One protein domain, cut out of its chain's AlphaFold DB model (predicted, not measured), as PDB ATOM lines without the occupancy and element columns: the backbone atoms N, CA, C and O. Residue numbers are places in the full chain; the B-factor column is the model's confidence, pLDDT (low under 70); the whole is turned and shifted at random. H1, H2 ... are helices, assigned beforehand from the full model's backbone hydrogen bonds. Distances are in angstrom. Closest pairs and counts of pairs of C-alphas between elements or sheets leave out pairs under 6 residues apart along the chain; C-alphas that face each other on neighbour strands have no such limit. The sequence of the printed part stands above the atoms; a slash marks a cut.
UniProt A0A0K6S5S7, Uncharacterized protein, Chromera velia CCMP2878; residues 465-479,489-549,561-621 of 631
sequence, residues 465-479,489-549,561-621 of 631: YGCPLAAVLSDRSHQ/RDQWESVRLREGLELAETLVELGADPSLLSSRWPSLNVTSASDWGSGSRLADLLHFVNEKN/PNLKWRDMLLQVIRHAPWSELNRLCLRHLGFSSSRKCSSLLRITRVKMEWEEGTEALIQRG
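Overview. This is residues 465 to 479, 489 to 549 and 561 to 621 of the 631 residues of an uncharacterized protein of Chromera velia CCMP2878 (UniProt A0A0K6S5S7). What would one see first? Four short helices, H4, H7, H8 and H5, stand side by side in a loose ring, open between H4 and H5, with little H6 near one end; the long H2, with H1 beside it, crosses H4, and H3 packs on H1 and H5. How much is printed, and how is it made? The printed part has 137 residues with eight named helices, H1 to H8 in chain order, and no named strand; its class is all helix. The whole is compact, with a radius of gyration of the C-alphas of 14.2 A and spans of 43 by 35 by 28 A.

Along the chain. Where do the first helices lie? H1 is residues 468 to 474, beginning at C-alpha 468 (9.480, 18.238, -10.893). H2 is residues 489 to 509, 30.6 A long, and H3 is residues 514 to 520. Where do the others follow? H4, residues 537 to 547, is 15.6 A long, and H5, residues 566 to 575, is 14.3 A long. H6 is residues 578 to 581, H7 residues 600 to 607, and H8, residues 611 to 619, is 12.2 A long and ends at C-alpha 619 (28.712, 28.236, -24.682).

Arrangement. What do the hubs, H1 and H4, touch? H1 touches residues 500 to 508 of H2, closest C-alphas Leu 469 and Ala 504 at 5.8 A, at a shallow tilt of 26 degrees, opposite ways. H1 also touches H3, C-alphas of Ala 470 and Leu 517 at 6.1 A, and H4, C-alphas of Ser 474 and Arg 537 at 6.3 A. H4 touches residues 494 to 501 of H2, about perpendicular at 77 degrees, with the C-alphas of Leu 497 and Leu 541 closest at 6.1 A. How do H5, H7 and H8 join on? H4 touches H7, C-alphas of Ala 539 and Leu 600 at 6.1 A; H7 and H8 form a helical hairpin, closest C-alphas Thr 604 and Thr 614 at 5.5 A. H8 touches H5, C-alphas of Leu 570 and Gly 613 at 5.8 A, at a shallow tilt of 3 degrees, the same way. H5 touches H3, C-alphas of Ser 518 and His 575 at 5.1 A; H6 touches no helix. Are the helix backbones complete? Every O i to N i+4 pair is within hydrogen-bond range in H1, H2, H4, H5, H7 and H8. H3 has 1 of 3, with 3 of 4 O i to N i+3 pairs within range; H6 is too short for an i+4 pair.

Size, cuts and confidence. Where is the printed part cut? Residues 480 to 488 and 550 to 560 are not printed; the gaps between C-alphas are 12.0 A and 5.3 A. Which links are long, and where is confidence low? The links H3 to H4, 16 residues, and H6 to H7, 18 residues, are long. Mean pLDDT of the printed part is 71.2, and 54 residues are under 70, among them 523 to 535 and 584 to 608.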
ATOM      1  N   TYR A 465       3.189  19.997 -18.018       58.03
ATOM      2  CA  TYR A 465       4.100  20.070 -16.885       58.03
ATOM      3  C   TYR A 465       5.276  19.128 -17.165       58.03
ATOM      4  O   TYR A 465       5.098  18.028 -17.675       58.03
ATOM      5  N   GLY A 466       6.484  19.628 -16.934       71.00
ATOM      6  CA  GLY A 466       7.733  18.932 -17.200       71.00
ATOM      7  C   GLY A 466       8.061  17.838 -16.187       71.00
ATOM      8  O   GLY A 466       7.178  17.154 -15.680       71.00
ATOM      9  N   CYS A 467       9.341  17.712 -15.846       81.56
ATOM     10  CA  CYS A 467       9.758  17.056 -14.602       81.56
ATOM     11  C   CYS A 467       9.529  17.982 -13.379       81.56
ATOM     12  O   CYS A 467       9.359  19.197 -13.566       81.56
ATOM     13  N   PRO A 468       9.566  17.456 -12.134       86.19
ATOM     14  CA  PRO A 468       9.480  18.238 -10.893       86.19
ATOM     15  C   PRO A 468      10.351  19.492 -10.880       86.19
ATOM     16  O   PRO A 468       9.852  20.594 -10.644       86.19
ATOM     17  N   LEU A 469      11.629  19.342 -11.238       88.38
ATOM     18  CA  LEU A 469      12.582  20.447 -11.259       88.38
ATOM     19  C   LEU A 469      12.166  21.545 -12.250       88.38
ATOM     20  O   LEU A 469      12.180  22.730 -11.915       88.38
ATOM     21  N   ALA A 470      11.729  21.164 -13.453       84.56
ATOM     22  CA  ALA A 470      11.268  22.126 -14.447       84.56
ATOM     23  C   ALA A 470       9.984  22.838 -13.999       84.56
ATOM     24  O   ALA A 470       9.835  24.035 -14.240       84.56
ATOM     25  N   ALA A 471       9.062  22.139 -13.330       81.44
ATOM     26  CA  ALA A 471       7.823  22.733 -12.831       81.44
ATOM     27  C   ALA A 471       8.083  23.791 -11.748       81.44
ATOM     28  O   ALA A 471       7.503  24.871 -11.819       81.44
ATOM     29  N   VAL A 472       8.987  23.524 -10.798       85.69
ATOM     30  CA  VAL A 472       9.367  24.489  -9.749       85.69
ATOM     31  C   VAL A 472      10.060  25.715 -10.353       85.69
ATOM     32  O   VAL A 472       9.691  26.852 -10.059       85.69
ATOM     33  N   LEU A 473      11.027  25.501 -11.251       84.25
ATOM     34  CA  LEU A 473      11.804  26.585 -11.867       84.25
ATOM     35  C   LEU A 473      10.993  27.443 -12.849       84.25
ATOM     36  O   LEU A 473      11.366  28.584 -13.124       84.25
ATOM     37  N   SER A 474       9.889  26.914 -13.375       78.50
ATOM     38  CA  SER A 474       8.996  27.625 -14.296       78.50
ATOM     39  C   SER A 474       7.711  28.138 -13.639       78.50
ATOM     40  O   SER A 474       6.923  28.803 -14.315       78.50
ATOM     41  N   ASP A 475       7.498  27.890 -12.340       76.81
ATOM     42  CA  ASP A 475       6.275  28.297 -11.649       76.81
ATOM     43  C   ASP A 475       6.147  29.827 -11.565       76.81
ATOM     44  O   ASP A 475       6.976  30.526 -10.973       76.81
ATOM     45  N   ARG A 476       5.053  30.328 -12.151       72.38
ATOM     46  CA  ARG A 476       4.616  31.733 -12.128       72.38
ATOM     47  C   ARG A 476       3.196  31.903 -11.598       72.38
ATOM     48  O   ARG A 476       2.554  32.908 -11.885       72.38
ATOM     49  N   SER A 477       2.677  30.907 -10.889       66.31
ATOM     50  CA  SER A 477       1.386  31.019 -10.220       66.31
ATOM     51  C   SER A 477       1.317  32.292  -9.376       66.31
ATOM     52  O   SER A 477       2.318  32.721  -8.801       66.31
ATOM     53  N   HIS A 478       0.134  32.893  -9.304       58.47
ATOM     54  CA  HIS A 478      -0.174  34.016  -8.428       58.47
ATOM     55  C   HIS A 478      -1.202  33.516  -7.408       58.47
ATOM     56  O   HIS A 478      -2.291  33.115  -7.814       58.47
ATOM     57  N   GLN A 479      -0.892  33.527  -6.104       53.56
ATOM     58  CA  GLN A 479      -1.959  33.432  -5.099       53.56
ATOM     59  C   GLN A 479      -2.651  34.783  -5.074       53.56
ATOM     60  O   GLN A 479      -2.008  35.799  -4.819       53.56
ATOM     61  N   ARG A 489       4.467  44.260  -2.754       62.12
ATOM     62  CA  ARG A 489       4.594  43.392  -3.933       62.12
ATOM     63  C   ARG A 489       5.994  42.766  -4.069       62.12
ATOM     64  O   ARG A 489       6.122  41.568  -4.296       62.12
ATOM     65  N   ASP A 490       7.030  43.568  -3.832       63.09
ATOM     66  CA  ASP A 490       8.437  43.171  -3.954       63.09
ATOM     67  C   ASP A 490       8.897  42.213  -2.829       63.09
ATOM     68  O   ASP A 490       9.759  41.348  -3.030       63.09
ATOM     69  N   GLN A 491       8.322  42.337  -1.625       66.44
ATOM     70  CA  GLN A 491       8.599  41.422  -0.512       66.44
ATOM     71  C   GLN A 491       8.011  40.036  -0.788       66.44
ATOM     72  O   GLN A 491       8.688  39.030  -0.575       66.44
ATOM     73  N   TRP A 492       6.796  39.989  -1.335       67.19
ATOM     74  CA  TRP A 492       6.128  38.755  -1.747       67.19
ATOM     75  C   TRP A 492       6.903  38.014  -2.847       67.19
ATOM     76  O   TRP A 492       7.127  36.803  -2.764       67.19
ATOM     77  N   GLU A 493       7.384  38.738  -3.859       68.75
ATOM     78  CA  GLU A 493       8.210  38.170  -4.932       68.75
ATOM     79  C   GLU A 493       9.509  37.551  -4.399       68.75
ATOM     80  O   GLU A 493       9.890  36.446  -4.796       68.75
ATOM     81  N   SER A 494      10.157  38.232  -3.451       74.06
ATOM     82  CA  SER A 494      11.383  37.759  -2.802       74.06
ATOM     83  C   SER A 494      11.183  36.458  -2.019       74.06
ATOM     84  O   SER A 494      12.060  35.592  -2.038       74.06
ATOM     85  N   VAL A 495      10.052  36.307  -1.324       76.56
ATOM     86  CA  VAL A 495       9.708  35.065  -0.610       76.56
ATOM     87  C   VAL A 495       9.486  33.934  -1.614       76.56
ATOM     88  O   VAL A 495      10.139  32.899  -1.523       76.56
ATOM     89  N   ARG A 496       8.689  34.173  -2.663       76.12
ATOM     90  CA  ARG A 496       8.388  33.151  -3.680       76.12
ATOM     91  C   ARG A 496       9.603  32.672  -4.466       76.12
ATOM     92  O   ARG A 496       9.622  31.524  -4.911       76.12
ATOM     93  N   LEU A 497      10.554  33.561  -4.756       79.94
ATOM     94  CA  LEU A 497      11.800  33.204  -5.440       79.94
ATOM     95  C   LEU A 497      12.692  32.354  -4.534       79.94
ATOM     96  O   LEU A 497      13.266  31.377  -5.008       79.94
ATOM     97  N   ARG A 498      12.751  32.677  -3.237       82.88
ATOM     98  CA  ARG A 498      13.480  31.881  -2.247       82.88
ATOM     99  C   ARG A 498      12.913  30.469  -2.121       82.88
ATOM    100  O   ARG A 498      13.668  29.523  -2.287       82.88
ATOM    101  N   GLU A 499      11.609  30.337  -1.890       83.88
ATOM    102  CA  GLU A 499      10.942  29.033  -1.758       83.88
ATOM    103  C   GLU A 499      11.171  28.158  -2.996       83.88
ATOM    104  O   GLU A 499      11.493  26.980  -2.885       83.88
ATOM    105  N   GLY A 500      11.066  28.746  -4.195       85.50
ATOM    106  CA  GLY A 500      11.330  28.035  -5.445       85.50
ATOM    107  C   GLY A 500      12.777  27.542  -5.564       85.50
ATOM    108  O   GLY A 500      13.001  26.432  -6.038       85.50
ATOM    109  N   LEU A 501      13.759  28.335  -5.120       87.88
ATOM    110  CA  LEU A 501      15.167  27.922  -5.098       87.88
ATOM    111  C   LEU A 501      15.426  26.821  -4.068       87.88
ATOM    112  O   LEU A 501      16.134  25.870  -4.380       87.88
ATOM    113  N   GLU A 502      14.842  26.926  -2.875       89.25
ATOM    114  CA  GLU A 502      14.973  25.921  -1.811       89.25
ATOM    115  C   GLU A 502      14.339  24.580  -2.208       89.25
ATOM    116  O   GLU A 502      14.912  23.520  -1.951       89.25
ATOM    117  N   LEU A 503      13.196  24.611  -2.899       89.94
ATOM    118  CA  LEU A 503      12.563  23.419  -3.468       89.94
ATOM    119  C   LEU A 503      13.393  22.805  -4.592       89.94
ATOM    120  O   LEU A 503      13.557  21.590  -4.628       89.94
ATOM    121  N   ALA A 504      13.914  23.623  -5.510       90.94
ATOM    122  CA  ALA A 504      14.750  23.136  -6.604       90.94
ATOM    123  C   ALA A 504      16.044  22.493  -6.079       90.94
ATOM    124  O   ALA A 504      16.413  21.412  -6.526       90.94
ATOM    125  N   GLU A 505      16.683  23.123  -5.090       91.38
ATOM    126  CA  GLU A 505      17.856  22.594  -4.391       91.38
ATOM    127  C   GLU A 505      17.529  21.255  -3.722       91.38
ATOM    128  O   GLU A 505      18.211  20.265  -3.965       91.38
ATOM    129  N   THR A 506      16.423  21.199  -2.977       92.50
ATOM    130  CA  THR A 506      15.956  19.967  -2.328       92.50
ATOM    131  C   THR A 506      15.688  18.851  -3.340       92.50
ATOM    132  O   THR A 506      16.072  17.711  -3.110       92.50
ATOM    133  N   LEU A 507      15.068  19.148  -4.486       92.00
ATOM    134  CA  LEU A 507      14.844  18.150  -5.534       92.00
ATOM    135  C   LEU A 507      16.164  17.609  -6.099       92.00
ATOM    136  O   LEU A 507      16.269  16.407  -6.321       92.00
ATOM    137  N   VAL A 508      17.167  18.467  -6.311       91.75
ATOM    138  CA  VAL A 508      18.500  18.044  -6.775       91.75
ATOM    139  C   VAL A 508      19.199  17.176  -5.726       91.75
ATOM    140  O   VAL A 508      19.758  16.143  -6.083       91.75
ATOM    141  N   GLU A 509      19.116  17.532  -4.440       91.88
ATOM    142  CA  GLU A 509      19.617  16.695  -3.336       91.88
ATOM    143  C   GLU A 509      18.954  15.311  -3.305       91.88
ATOM    144  O   GLU A 509      19.617  14.315  -3.023       91.88
ATOM    145  N   LEU A 510      17.662  15.243  -3.639       92.25
ATOM    146  CA  LEU A 510      16.883  14.004  -3.714       92.25
ATOM    147  C   LEU A 510      17.108  13.218  -5.021       92.25
ATOM    148  O   LEU A 510      16.511  12.160  -5.197       92.25
ATOM    149  N   GLY A 511      17.965  13.699  -5.931       90.88
ATOM    150  CA  GLY A 511      18.341  12.996  -7.162       90.88
ATOM    151  C   GLY A 511      17.646  13.477  -8.440       90.88
ATOM    152  O   GLY A 511      17.668  12.765  -9.447       90.88
ATOM    153  N   ALA A 512      17.030  14.663  -8.444       90.75
ATOM    154  CA  ALA A 512      16.566  15.287  -9.683       90.75
ATOM    155  C   ALA A 512      17.757  15.632 -10.587       90.75
ATOM    156  O   ALA A 512      18.667  16.346 -10.170       90.75
ATOM    157  N   ASP A 513      17.723  15.176 -11.838       89.75
ATOM    158  CA  ASP A 513      18.773  15.414 -12.822       89.75
ATOM    159  C   ASP A 513      18.492  16.700 -13.630       89.75
ATOM    160  O   ASP A 513      17.556  16.738 -14.443       89.75
ATOM    161  N   PRO A 514      19.309  17.766 -13.476       89.50
ATOM    162  CA  PRO A 514      19.172  18.989 -14.262       89.50
ATOM    163  C   PRO A 514      19.321  18.773 -15.772       89.50
ATOM    164  O   PRO A 514      18.820  19.590 -16.547       89.50
ATOM    165  N   SER A 515      19.967  17.691 -16.221       87.69
ATOM    166  CA  SER A 515      20.152  17.398 -17.648       87.69
ATOM    167  C   SER A 515      18.820  17.231 -18.393       87.69
ATOM    168  O   SER A 515      18.677  17.632 -19.559       87.69
ATOM    169  N   LEU A 516      17.800  16.745 -17.677       86.19
ATOM    170  CA  LEU A 516      16.453  16.504 -18.186       86.19
ATOM    171  C   LEU A 516      15.687  17.792 -18.506       86.19
ATOM    172  O   LEU A 516      14.706  17.745 -19.250       86.19
ATOM    173  N   LEU A 517      16.136  18.952 -18.018       85.50
ATOM    174  CA  LEU A 517      15.516  20.246 -18.325       85.50
ATOM    175  C   LEU A 517      15.507  20.546 -19.829       85.50
ATOM    176  O   LEU A 517      14.610  21.234 -20.308       85.50
ATOM    177  N   SER A 518      16.461  19.999 -20.582       81.81
ATOM    178  CA  SER A 518      16.574  20.211 -22.029       81.81
ATOM    179  C   SER A 518      15.389  19.646 -22.819       81.81
ATOM    180  O   SER A 518      14.965  20.248 -23.806       81.81
ATOM    181  N   SER A 519      14.839  18.515 -22.370       79.12
ATOM    182  CA  SER A 519      13.751  17.788 -23.036       79.12
ATOM    183  C   SER A 519      12.415  17.888 -22.298       79.12
ATOM    184  O   SER A 519      11.364  17.714 -22.911       79.12
ATOM    185  N   ARG A 520      12.437  18.192 -20.993       79.31
ATOM    186  CA  ARG A 520      11.259  18.191 -20.112       79.31
ATOM    187  C   ARG A 520      10.866  19.585 -19.626       79.31
ATOM    188  O   ARG A 520      10.165  19.692 -18.628       79.31
ATOM    189  N   TRP A 521      11.299  20.664 -20.277       78.31
ATOM    190  CA  TRP A 521      10.826  22.006 -19.921       78.31
ATOM    191  C   TRP A 521       9.383  22.243 -20.398       78.31
ATOM    192  O   TRP A 521       9.058  21.876 -21.531       78.31
ATOM    193  N   PRO A 522       8.507  22.883 -19.600       71.19
ATOM    194  CA  PRO A 522       7.142  23.179 -20.019       71.19
ATOM    195  C   PRO A 522       7.081  24.031 -21.289       71.19
ATOM    196  O   PRO A 522       7.645  25.123 -21.356       71.19
ATOM    197  N   SER A 523       6.326  23.568 -22.287       59.50
ATOM    198  CA  SER A 523       5.953  24.386 -23.441       59.50
ATOM    199  C   SER A 523       4.878  25.388 -23.005       59.50
ATOM    200  O   SER A 523       3.698  25.047 -22.914       59.50
ATOM    201  N   LEU A 524       5.278  26.615 -22.676       52.41
ATOM    202  CA  LEU A 524       4.347  27.686 -22.322       52.41
ATOM    203  C   LEU A 524       3.582  28.152 -23.573       52.41
ATOM    204  O   LEU A 524       4.133  28.890 -24.387       52.41
ATOM    205  N   ASN A 525       2.297  27.797 -23.692       43.38
ATOM    206  CA  ASN A 525       1.359  28.580 -24.499       43.38
ATOM    207  C   ASN A 525       1.086  29.883 -23.739       43.38
ATOM    208  O   ASN A 525       0.268  29.950 -22.821       43.38
ATOM    209  N   VAL A 526       1.861  30.911 -24.073       42.50
ATOM    210  CA  VAL A 526       1.738  32.262 -23.524       42.50
ATOM    211  C   VAL A 526       0.481  32.904 -24.105       42.50
ATOM    212  O   VAL A 526       0.559  33.658 -25.067       42.50
ATOM    213  N   THR A 527      -0.691  32.584 -23.562       37.28
ATOM    214  CA  THR A 527      -1.914  33.335 -23.889       37.28
ATOM    215  C   THR A 527      -2.760  33.731 -22.680       37.28
ATOM    216  O   THR A 527      -3.692  34.505 -22.867       37.28
ATOM    217  N   SER A 528      -2.452  33.314 -21.438       42.78
ATOM    218  CA  SER A 528      -3.286  33.738 -20.288       42.78
ATOM    219  C   SER A 528      -2.650  33.849 -18.890       42.78
ATOM    220  O   SER A 528      -3.378  34.071 -17.927       42.78
ATOM    221  N   ALA A 529      -1.329  33.748 -18.707       38.94
ATOM    222  CA  ALA A 529      -0.740  33.779 -17.358       38.94
ATOM    223  C   ALA A 529      -0.099  35.140 -17.017       38.94
ATOM    224  O   ALA A 529       1.070  35.355 -17.314       38.94
ATOM    225  N   SER A 530      -0.909  36.018 -16.412       44.50
ATOM    226  CA  SER A 530      -0.576  37.132 -15.496       44.50
ATOM    227  C   SER A 530       0.812  37.800 -15.619       44.50
ATOM    228  O   SER A 530       1.834  37.202 -15.288       44.50
ATOM    229  N   ASP A 531       0.802  39.096 -15.950       46.31
ATOM    230  CA  ASP A 531       1.912  40.042 -16.199       46.31
ATOM    231  C   ASP A 531       2.915  40.298 -15.037       46.31
ATOM    232  O   ASP A 531       3.168  41.447 -14.668       46.31
ATOM    233  N   TRP A 532       3.499  39.263 -14.425       56.88
ATOM    234  CA  TRP A 532       4.384  39.407 -13.254       56.88
ATOM    235  C   TRP A 532       5.836  38.984 -13.538       56.88
ATOM    236  O   TRP A 532       6.098  38.036 -14.287       56.88
ATOM    237  N   GLY A 533       6.787  39.684 -12.905       59.72
ATOM    238  CA  GLY A 533       8.232  39.492 -13.081       59.72
ATOM    239  C   GLY A 533       8.791  40.110 -14.367       59.72
ATOM    240  O   GLY A 533       8.138  40.895 -15.051       59.72
ATOM    241  N   SER A 534      10.031  39.765 -14.716       61.75
ATOM    242  CA  SER A 534      10.694  40.293 -15.918       61.75
ATOM    243  C   SER A 534      10.235  39.641 -17.228       61.75
ATOM    244  O   SER A 534      10.797  39.900 -18.289       61.75
ATOM    245  N   GLY A 535       9.268  38.726 -17.186       63.12
ATOM    246  CA  GLY A 535       8.941  37.876 -18.328       63.12
ATOM    247  C   GLY A 535       9.882  36.674 -18.492       63.12
ATOM    248  O   GLY A 535       9.503  35.742 -19.203       63.12
ATOM    249  N   SER A 536      11.015  36.606 -17.773       73.00
ATOM    250  CA  SER A 536      11.900  35.433 -17.671       73.00
ATOM    251  C   SER A 536      12.098  35.011 -16.209       73.00
ATOM    252  O   SER A 536      12.768  35.689 -15.434       73.00
ATOM    253  N   ARG A 537      11.554  33.847 -15.829       77.06
ATOM    254  CA  ARG A 537      11.636  33.341 -14.447       77.06
ATOM    255  C   ARG A 537      13.080  33.054 -14.028       77.06
ATOM    256  O   ARG A 537      13.452  33.340 -12.897       77.06
ATOM    257  N   LEU A 538      13.906  32.556 -14.951       77.94
ATOM    258  CA  LEU A 538      15.332  32.331 -14.710       77.94
ATOM    259  C   LEU A 538      16.083  33.648 -14.460       77.94
ATOM    260  O   LEU A 538      16.952  33.701 -13.594       77.94
ATOM    261  N   ALA A 539      15.718  34.724 -15.164       75.38
ATOM    262  CA  ALA A 539      16.291  36.046 -14.925       75.38
ATOM    263  C   ALA A 539      15.928  36.587 -13.541       75.38
ATOM    264  O   ALA A 539      16.791  37.131 -12.853       75.38
ATOM    265  N   ASP A 540      14.673  36.398 -13.123       76.94
ATOM    266  CA  ASP A 540      14.195  36.811 -11.802       76.94
ATOM    267  C   ASP A 540      14.943  36.061 -10.682       76.94
ATOM    268  O   ASP A 540      15.394  36.677  -9.715       76.94
ATOM    269  N   LEU A 541      15.157  34.748 -10.845       79.56
ATOM    270  CA  LEU A 541      15.935  33.920  -9.912       79.56
ATOM    271  C   LEU A 541      17.394  34.391  -9.810       79.56
ATOM    272  O   LEU A 541      17.907  34.586  -8.709       79.56
ATOM    273  N   LEU A 542      18.052  34.629 -10.949       78.19
ATOM    274  CA  LEU A 542      19.429  35.130 -10.988       78.19
ATOM    275  C   LEU A 542      19.544  36.515 -10.339       78.19
ATOM    276  O   LEU A 542      20.460  36.764  -9.556       78.19
ATOM    277  N   HIS A 543      18.587  37.407 -10.598       75.19
ATOM    278  CA  HIS A 543      18.554  38.727  -9.971       75.19
ATOM    279  C   HIS A 543      18.405  38.643  -8.448       75.19
ATOM    280  O   HIS A 543      19.126  39.326  -7.720       75.19
ATOM    281  N   PHE A 544      17.512  37.779  -7.960       76.44
ATOM    282  CA  PHE A 544      17.280  37.582  -6.530       76.44
ATOM    283  C   PHE A 544      18.526  37.070  -5.799       76.44
ATOM    284  O   PHE A 544      18.896  37.607  -4.751       76.44
ATOM    285  N   VAL A 545      19.219  36.086  -6.385       74.38
ATOM    286  CA  VAL A 545      20.493  35.571  -5.852       74.38
ATOM    287  C   VAL A 545      21.566  36.664  -5.819       74.38
ATOM    288  O   VAL A 545      22.445  36.634  -4.961       74.38
ATOM    289  N   ASN A 546      21.495  37.663  -6.700       69.75
ATOM    290  CA  ASN A 546      22.428  38.785  -6.699       69.75
ATOM    291  C   ASN A 546      22.153  39.817  -5.596       69.75
ATOM    292  O   ASN A 546      23.059  40.206  -4.863       69.75
ATOM    293  N   GLU A 547      20.907  40.286  -5.466       62.22
ATOM    294  CA  GLU A 547      20.574  41.398  -4.563       62.22
ATOM    295  C   GLU A 547      20.752  41.048  -3.084       62.22
ATOM    296  O   GLU A 547      21.241  41.871  -2.311       62.22
ATOM    297  N   LYS A 548      20.418  39.818  -2.675       55.75
ATOM    298  CA  LYS A 548      20.605  39.359  -1.286       55.75
ATOM    299  C   LYS A 548      22.079  39.181  -0.899       55.75
ATOM    300  O   LYS A 548      22.383  39.098   0.287       55.75
ATOM    301  N   ASN A 549      22.971  39.163  -1.887       51.53
ATOM    302  CA  ASN A 549      24.416  39.058  -1.727       51.53
ATOM    303  C   ASN A 549      25.124  40.428  -1.692       51.53
ATOM    304  O   ASN A 549      26.294  40.511  -1.321       51.53
ATOM    305  N   PRO A 561      30.132  36.186  -1.424       46.44
ATOM    306  CA  PRO A 561      28.707  35.933  -1.306       46.44
ATOM    307  C   PRO A 561      28.465  34.456  -1.006       46.44
ATOM    308  O   PRO A 561      29.147  33.585  -1.545       46.44
ATOM    309  N   ASN A 562      27.522  34.177  -0.112       49.06
ATOM    310  CA  ASN A 562      27.196  32.814   0.280       49.06
ATOM    311  C   ASN A 562      26.569  32.107  -0.941       49.06
ATOM    312  O   ASN A 562      25.525  32.517  -1.447       49.06
ATOM    313  N   LEU A 563      27.262  31.100  -1.476       63.00
ATOM    314  CA  LEU A 563      27.103  30.574  -2.842       63.00
ATOM    315  C   LEU A 563      26.001  29.515  -3.000       63.00
ATOM    316  O   LEU A 563      25.966  28.837  -4.023       63.00
ATOM    317  N   LYS A 564      25.094  29.406  -2.022       72.12
ATOM    318  CA  LYS A 564      24.173  28.274  -1.825       72.12
ATOM    319  C   LYS A 564      23.572  27.693  -3.118       72.12
ATOM    320  O   LYS A 564      23.635  26.494  -3.328       72.12
ATOM    321  N   TRP A 565      23.072  28.538  -4.027       82.38
ATOM    322  CA  TRP A 565      22.378  28.091  -5.249       82.38
ATOM    323  C   TRP A 565      23.165  28.230  -6.560       82.38
ATOM    324  O   TRP A 565      22.615  27.916  -7.617       82.38
ATOM    325  N   ARG A 566      24.413  28.727  -6.552       80.94
ATOM    326  CA  ARG A 566      25.137  28.999  -7.813       80.94
ATOM    327  C   ARG A 566      25.420  27.731  -8.610       80.94
ATOM    328  O   ARG A 566      25.231  27.753  -9.822       80.94
ATOM    329  N   ASP A 567      25.806  26.644  -7.953       83.25
ATOM    330  CA  ASP A 567      26.135  25.392  -8.642       83.25
ATOM    331  C   ASP A 567      24.901  24.781  -9.312       83.25
ATOM    332  O   ASP A 567      24.942  24.427 -10.491       83.25
ATOM    333  N   MET A 568      23.763  24.764  -8.610       88.12
ATOM    334  CA  MET A 568      22.478  24.359  -9.186       88.12
ATOM    335  C   MET A 568      22.101  25.253 -10.373       88.12
ATOM    336  O   MET A 568      21.764  24.750 -11.443       88.12
ATOM    337  N   LEU A 569      22.182  26.580 -10.222       86.50
ATOM    338  CA  LEU A 569      21.844  27.514 -11.300       86.50
ATOM    339  C   LEU A 569      22.786  27.383 -12.502       86.50
ATOM    340  O   LEU A 569      22.346  27.564 -13.635       86.50
ATOM    341  N   LEU A 570      24.054  27.024 -12.285       87.25
ATOM    342  CA  LEU A 570      24.997  26.740 -13.364       87.25
ATOM    343  C   LEU A 570      24.548  25.521 -14.171       87.25
ATOM    344  O   LEU A 570      24.542  25.565 -15.401       87.25
ATOM    345  N   GLN A 571      24.128  24.454 -13.485       88.12
ATOM    346  CA  GLN A 571      23.567  23.266 -14.130       88.12
ATOM    347  C   GLN A 571      22.271  23.601 -14.881       88.12
ATOM    348  O   GLN A 571      22.097  23.192 -16.028       88.12
ATOM    349  N   VAL A 572      21.399  24.428 -14.296       87.12
ATOM    350  CA  VAL A 572      20.185  24.913 -14.969       87.12
ATOM    351  C   VAL A 572      20.536  25.685 -16.243       87.12
ATOM    352  O   VAL A 572      19.955  25.403 -17.284       87.12
ATOM    353  N   ILE A 573      21.505  26.606 -16.221       86.75
ATOM    354  CA  ILE A 573      21.924  27.363 -17.419       86.75
ATOM    355  C   ILE A 573      22.422  26.427 -18.528       86.75
ATOM    356  O   ILE A 573      22.102  26.628 -19.703       86.75
ATOM    357  N   ARG A 574      23.179  25.387 -18.169       87.88
ATOM    358  CA  ARG A 574      23.729  24.420 -19.130       87.88
ATOM    359  C   ARG A 574      22.652  23.590 -19.828       87.88
ATOM    360  O   ARG A 574      22.844  23.222 -20.985       87.88
ATOM    361  N   HIS A 575      21.523  23.327 -19.170       89.06
ATOM    362  CA  HIS A 575      20.519  22.381 -19.668       89.06
ATOM    363  C   HIS A 575      19.148  22.988 -19.989       89.06
ATOM    364  O   HIS A 575      18.392  22.386 -20.746       89.06
ATOM    365  N   ALA A 576      18.825  24.184 -19.494       84.69
ATOM    366  CA  ALA A 576      17.568  24.869 -19.789       84.69
ATOM    367  C   ALA A 576      17.412  25.142 -21.296       84.69
ATOM    368  O   ALA A 576      18.407  25.414 -21.981       84.69
ATOM    369  N   PRO A 577      16.185  25.104 -21.845       82.25
ATOM    370  CA  PRO A 577      15.957  25.295 -23.272       82.25
ATOM    371  C   PRO A 577      16.383  26.690 -23.734       82.25
ATOM    372  O   PRO A 577      16.251  27.685 -23.015       82.25
ATOM    373  N   TRP A 578      16.851  26.775 -24.981       79.62
ATOM    374  CA  TRP A 578      17.350  28.027 -25.560       79.62
ATOM    375  C   TRP A 578      16.302  29.150 -25.544       79.62
ATOM    376  O   TRP A 578      16.645  30.309 -25.326       79.62
ATOM    377  N   SER A 579      15.018  28.813 -25.701       75.94
ATOM    378  CA  SER A 579      13.905  29.767 -25.655       75.94
ATOM    379  C   SER A 579      13.787  30.520 -24.326       75.94
ATOM    380  O   SER A 579      13.370  31.675 -24.334       75.94
ATOM    381  N   GLU A 580      14.170  29.909 -23.200       76.06
ATOM    382  CA  GLU A 580      14.208  30.595 -21.903       76.06
ATOM    383  C   GLU A 580      15.523  31.342 -21.679       76.06
ATOM    384  O   GLU A 580      15.516  32.442 -21.126       76.06
ATOM    385  N   LEU A 581      16.646  30.786 -22.150       76.88
ATOM    386  CA  LEU A 581      17.955  31.436 -22.039       76.88
ATOM    387  C   LEU A 581      18.039  32.732 -22.863       76.88
ATOM    388  O   LEU A 581      18.681  33.695 -22.449       76.88
ATOM    389  N   ASN A 582      17.365  32.767 -24.014       73.06
ATOM    390  CA  ASN A 582      17.364  33.904 -24.933       73.06
ATOM    391  C   ASN A 582      16.131  34.819 -24.775       73.06
ATOM    392  O   ASN A 582      15.864  35.678 -25.618       73.06
ATOM    393  N   ARG A 583      15.345  34.642 -23.707       71.31
ATOM    394  CA  ARG A 583      14.137  35.439 -23.474       71.31
ATOM    395  C   ARG A 583      14.505  36.842 -22.999       71.31
ATOM    396  O   ARG A 583      15.206  37.012 -22.003       71.31
ATOM    397  N   LEU A 584      14.008  37.863 -23.696       62.28
ATOM    398  CA  LEU A 584      14.217  39.257 -23.306       62.28
ATOM    399  C   LEU A 584      13.416  39.591 -22.044       62.28
ATOM    400  O   LEU A 584      12.214  39.338 -21.972       62.28
ATOM    401  N   CYS A 585      14.087  40.198 -21.067       62.97
ATOM    402  CA  CYS A 585      13.466  40.638 -19.825       62.97
ATOM    403  C   CYS A 585      12.706  41.957 -20.045       62.97
ATOM    404  O   CYS A 585      13.338  43.003 -20.196       62.97
ATOM    405  N   LEU A 586      11.374  41.939 -20.045       56.16
ATOM    406  CA  LEU A 586      10.519  43.127 -20.084       56.16
ATOM    407  C   LEU A 586      10.322  43.627 -18.643       56.16
ATOM    408  O   LEU A 586       9.677  42.973 -17.831       56.16
ATOM    409  N   ARG A 587      10.923  44.763 -18.272       50.16
ATOM    410  CA  ARG A 587      10.794  45.319 -16.910       50.16
ATOM    411  C   ARG A 587       9.337  45.660 -16.563       50.16
ATOM    412  O   ARG A 587       8.787  46.589 -17.145       50.16
ATOM    413  N   HIS A 588       8.826  45.056 -15.491       39.69
ATOM    414  CA  HIS A 588       7.834  45.655 -14.589       39.69
ATOM    415  C   HIS A 588       8.203  45.416 -13.107       39.69
ATOM    416  O   HIS A 588       7.357  45.097 -12.277       39.69
ATOM    417  N   LEU A 589       9.478  45.606 -12.751       38.44
ATOM    418  CA  LEU A 589       9.918  45.721 -11.353       38.44
ATOM    419  C   LEU A 589      10.156  47.202 -11.039       38.44
ATOM    420  O   LEU A 589      10.797  47.903 -11.824       38.44
ATOM    421  N   GLY A 590       9.569  47.687  -9.945       37.66
ATOM    422  CA  GLY A 590       9.384  49.099  -9.600       37.66
ATOM    423  C   GLY A 590      10.655  49.878  -9.257       37.66
ATOM    424  O   GLY A 590      10.775  50.414  -8.165       37.66
ATOM    425  N   PHE A 591      11.569  50.037 -10.213       36.00
ATOM    426  CA  PHE A 591      12.700  50.952 -10.105       36.00
ATOM    427  C   PHE A 591      12.885  51.743 -11.398       36.00
ATOM    428  O   PHE A 591      13.339  51.203 -12.405       36.00
ATOM    429  N   SER A 592      12.625  53.052 -11.304       33.09
ATOM    430  CA  SER A 592      13.042  54.103 -12.241       33.09
ATOM    431  C   SER A 592      12.498  54.007 -13.678       33.09
ATOM    432  O   SER A 592      12.549  52.987 -14.357       33.09
ATOM    433  N   SER A 593      12.020  55.150 -14.164       30.05
ATOM    434  CA  SER A 593      11.354  55.455 -15.437       30.05
ATOM    435  C   SER A 593      12.150  55.185 -16.733       30.05
ATOM    436  O   SER A 593      11.887  55.812 -17.757       30.05
ATOM    437  N   SER A 594      13.082  54.224 -16.757       35.59
ATOM    438  CA  SER A 594      13.756  53.783 -17.986       35.59
ATOM    439  C   SER A 594      13.410  52.332 -18.340       35.59
ATOM    440  O   SER A 594      13.735  51.379 -17.626       35.59
ATOM    441  N   ARG A 595      12.740  52.174 -19.488       40.12
ATOM    442  CA  ARG A 595      12.498  50.894 -20.167       40.12
ATOM    443  C   ARG A 595      13.851  50.291 -20.572       40.12
ATOM    444  O   ARG A 595      14.349  50.601 -21.645       40.12
ATOM    445  N   LYS A 596      14.477  49.476 -19.720       46.75
ATOM    446  CA  LYS A 596      15.709  48.749 -20.073       46.75
ATOM    447  C   LYS A 596      15.458  47.248 -20.036       46.75
ATOM    448  O   LYS A 596      15.384  46.668 -18.953       46.75
ATOM    449  N   CYS A 597      15.332  46.638 -21.213       47.44
ATOM    450  CA  CYS A 597      15.444  45.192 -21.367       47.44
ATOM    451  C   CYS A 597      16.880  44.775 -21.024       47.44
ATOM    452  O   CYS A 597      17.825  45.487 -21.354       47.44
ATOM    453  N   SER A 598      17.073  43.669 -20.311       57.31
ATOM    454  CA  SER A 598      18.413  43.133 -20.032       57.31
ATOM    455  C   SER A 598      18.446  41.659 -20.407       57.31
ATOM    456  O   SER A 598      17.595  40.896 -19.957       57.31
ATOM    457  N   SER A 599      19.397  41.267 -21.252       66.06
ATOM    458  CA  SER A 599      19.678  39.862 -21.554       66.06
ATOM    459  C   SER A 599      20.208  39.140 -20.304       66.06
ATOM    460  O   SER A 599      20.835  39.768 -19.442       66.06
ATOM    461  N   LEU A 600      19.989  37.820 -20.190       66.25
ATOM    462  CA  LEU A 600      20.565  37.010 -19.100       66.25
ATOM    463  C   LEU A 600      22.084  37.183 -19.011       66.25
ATOM    464  O   LEU A 600      22.630  37.310 -17.920       66.25
ATOM    465  N   LEU A 601      22.740  37.286 -20.168       65.75
ATOM    466  CA  LEU A 601      24.174  37.514 -20.288       65.75
ATOM    467  C   LEU A 601      24.616  38.838 -19.638       65.75
ATOM    468  O   LEU A 601      25.647  38.894 -18.971       65.75
ATOM    469  N   ARG A 602      23.820  39.910 -19.768       66.06
ATOM    470  CA  ARG A 602      24.077  41.190 -19.085       66.06
ATOM    471  C   ARG A 602      23.856  41.070 -17.575       66.06
ATOM    472  O   ARG A 602      24.582  41.700 -16.810       66.06
ATOM    473  N   ILE A 603      22.894  40.257 -17.134       64.56
ATOM    474  CA  ILE A 603      22.655  40.002 -15.706       64.56
ATOM    475  C   ILE A 603      23.849  39.257 -15.094       64.56
ATOM    476  O   ILE A 603      24.439  39.765 -14.143       64.56
ATOM    477  N   THR A 604      24.264  38.119 -15.655       59.88
ATOM    478  CA  THR A 604      25.366  37.320 -15.088       59.88
ATOM    479  C   THR A 604      26.704  38.055 -15.135       59.88
ATOM    480  O   THR A 604      27.443  38.037 -14.154       59.88
ATOM    481  N   ARG A 605      26.998  38.755 -16.239       64.62
ATOM    482  CA  ARG A 605      28.291  39.421 -16.441       64.62
ATOM    483  C   ARG A 605      28.408  40.748 -15.702       64.62
ATOM    484  O   ARG A 605      29.413  40.990 -15.050       64.62
ATOM    485  N   VAL A 606      27.415  41.629 -15.847       62.78
ATOM    486  CA  VAL A 606      27.515  43.024 -15.377       62.78
ATOM    487  C   VAL A 606      26.945  43.189 -13.977       62.78
ATOM    488  O   VAL A 606      27.464  43.980 -13.201       62.78
ATOM    489  N   LYS A 607      25.859  42.478 -13.646       62.91
ATOM    490  CA  LYS A 607      25.223  42.623 -12.332       62.91
ATOM    491  C   LYS A 607      25.775  41.651 -11.294       62.91
ATOM    492  O   LYS A 607      25.857  42.046 -10.137       62.91
ATOM    493  N   MET A 608      26.087  40.413 -11.687       65.00
ATOM    494  CA  MET A 608      26.482  39.346 -10.753       65.00
ATOM    495  C   MET A 608      27.985  39.084 -10.670       65.00
ATOM    496  O   MET A 608      28.392  38.317  -9.795       65.00
ATOM    497  N   GLU A 609      28.777  39.649 -11.590       72.31
ATOM    498  CA  GLU A 609      30.210  39.346 -11.747       72.31
ATOM    499  C   GLU A 609      30.477  37.826 -11.719       72.31
ATOM    500  O   GLU A 609      31.401  37.333 -11.076       72.31
ATOM    501  N   TRP A 610      29.594  37.055 -12.363       77.19
ATOM    502  CA  TRP A 610      29.631  35.599 -12.337       77.19
ATOM    503  C   TRP A 610      30.229  35.065 -13.637       77.19
ATOM    504  O   TRP A 610      29.528  34.915 -14.646       77.19
ATOM    505  N   GLU A 611      31.538  34.816 -13.619       78.81
ATOM    506  CA  GLU A 611      32.300  34.381 -14.793       78.81
ATOM    507  C   GLU A 611      31.821  33.024 -15.313       78.81
ATOM    508  O   GLU A 611      31.516  32.908 -16.498       78.81
ATOM    509  N   GLU A 612      31.641  32.027 -14.440       82.19
ATOM    510  CA  GLU A 612      31.271  30.671 -14.859       82.19
ATOM    511  C   GLU A 612      29.872  30.625 -15.486       82.19
ATOM    512  O   GLU A 612      29.658  29.950 -16.493       82.19
ATOM    513  N   GLY A 613      28.917  31.369 -14.919       81.25
ATOM    514  CA  GLY A 613      27.568  31.480 -15.477       81.25
ATOM    515  C   GLY A 613      27.541  32.239 -16.803       81.25
ATOM    516  O   GLY A 613      26.796  31.874 -17.712       81.25
ATOM    517  N   THR A 614      28.381  33.268 -16.940       80.69
ATOM    518  CA  THR A 614      28.527  34.028 -18.192       80.69
ATOM    519  C   THR A 614      29.124  33.158 -19.292       80.69
ATOM    520  O   THR A 614      28.587  33.121 -20.397       80.69
ATOM    521  N   GLU A 615      30.183  32.417 -18.979       83.69
ATOM    522  CA  GLU A 615      30.814  31.469 -19.895       83.69
ATOM    523  C   GLU A 615      29.824  30.376 -20.325       83.69
ATOM    524  O   GLU A 615      29.675  30.107 -21.515       83.69
ATOM    525  N   ALA A 616      29.052  29.814 -19.388       84.44
ATOM    526  CA  ALA A 616      28.027  28.820 -19.704       84.44
ATOM    527  C   ALA A 616      26.934  29.363 -20.648       84.44
ATOM    528  O   ALA A 616      26.505  28.656 -21.560       84.44
ATOM    529  N   LEU A 617      26.501  30.619 -20.480       82.81
ATOM    530  CA  LEU A 617      25.547  31.262 -21.395       82.81
ATOM    531  C   LEU A 617      26.137  31.461 -22.800       82.81
ATOM    532  O   LEU A 617      25.446  31.212 -23.791       82.81
ATOM    533  N   ILE A 618      27.410  31.862 -22.895       81.94
ATOM    534  CA  ILE A 618      28.121  32.016 -24.176       81.94
ATOM    535  C   ILE A 618      28.244  30.662 -24.882       81.94
ATOM    536  O   ILE A 618      27.920  30.559 -26.064       81.94
ATOM    537  N   GLN A 619      28.625  29.606 -24.156       85.75
ATOM    538  CA  GLN A 619      28.712  28.236 -24.682       85.75
ATOM    539  C   GLN A 619      27.360  27.711 -25.186       85.75
ATOM    540  O   GLN A 619      27.303  26.944 -26.145       85.75
ATOM    541  N   ARG A 620      26.254  28.159 -24.582       86.75
ATOM    542  CA  ARG A 620      24.879  27.868 -25.025       86.75
ATOM    543  C   ARG A 620      24.416  28.731 -26.209       86.75
ATOM    544  O   ARG A 620      23.280  28.573 -26.657       86.75
ATOM    545  N   GLY A 621      25.265  29.621 -26.724       79.00
ATOM    546  CA  GLY A 621      24.982  30.467 -27.884       79.00
ATOM    547  C   GLY A 621      24.136  31.705 -27.575       79.00
ATOM    548  O   GLY A 621      23.533  32.268 -28.489       79.00
TER     549      GLY A 621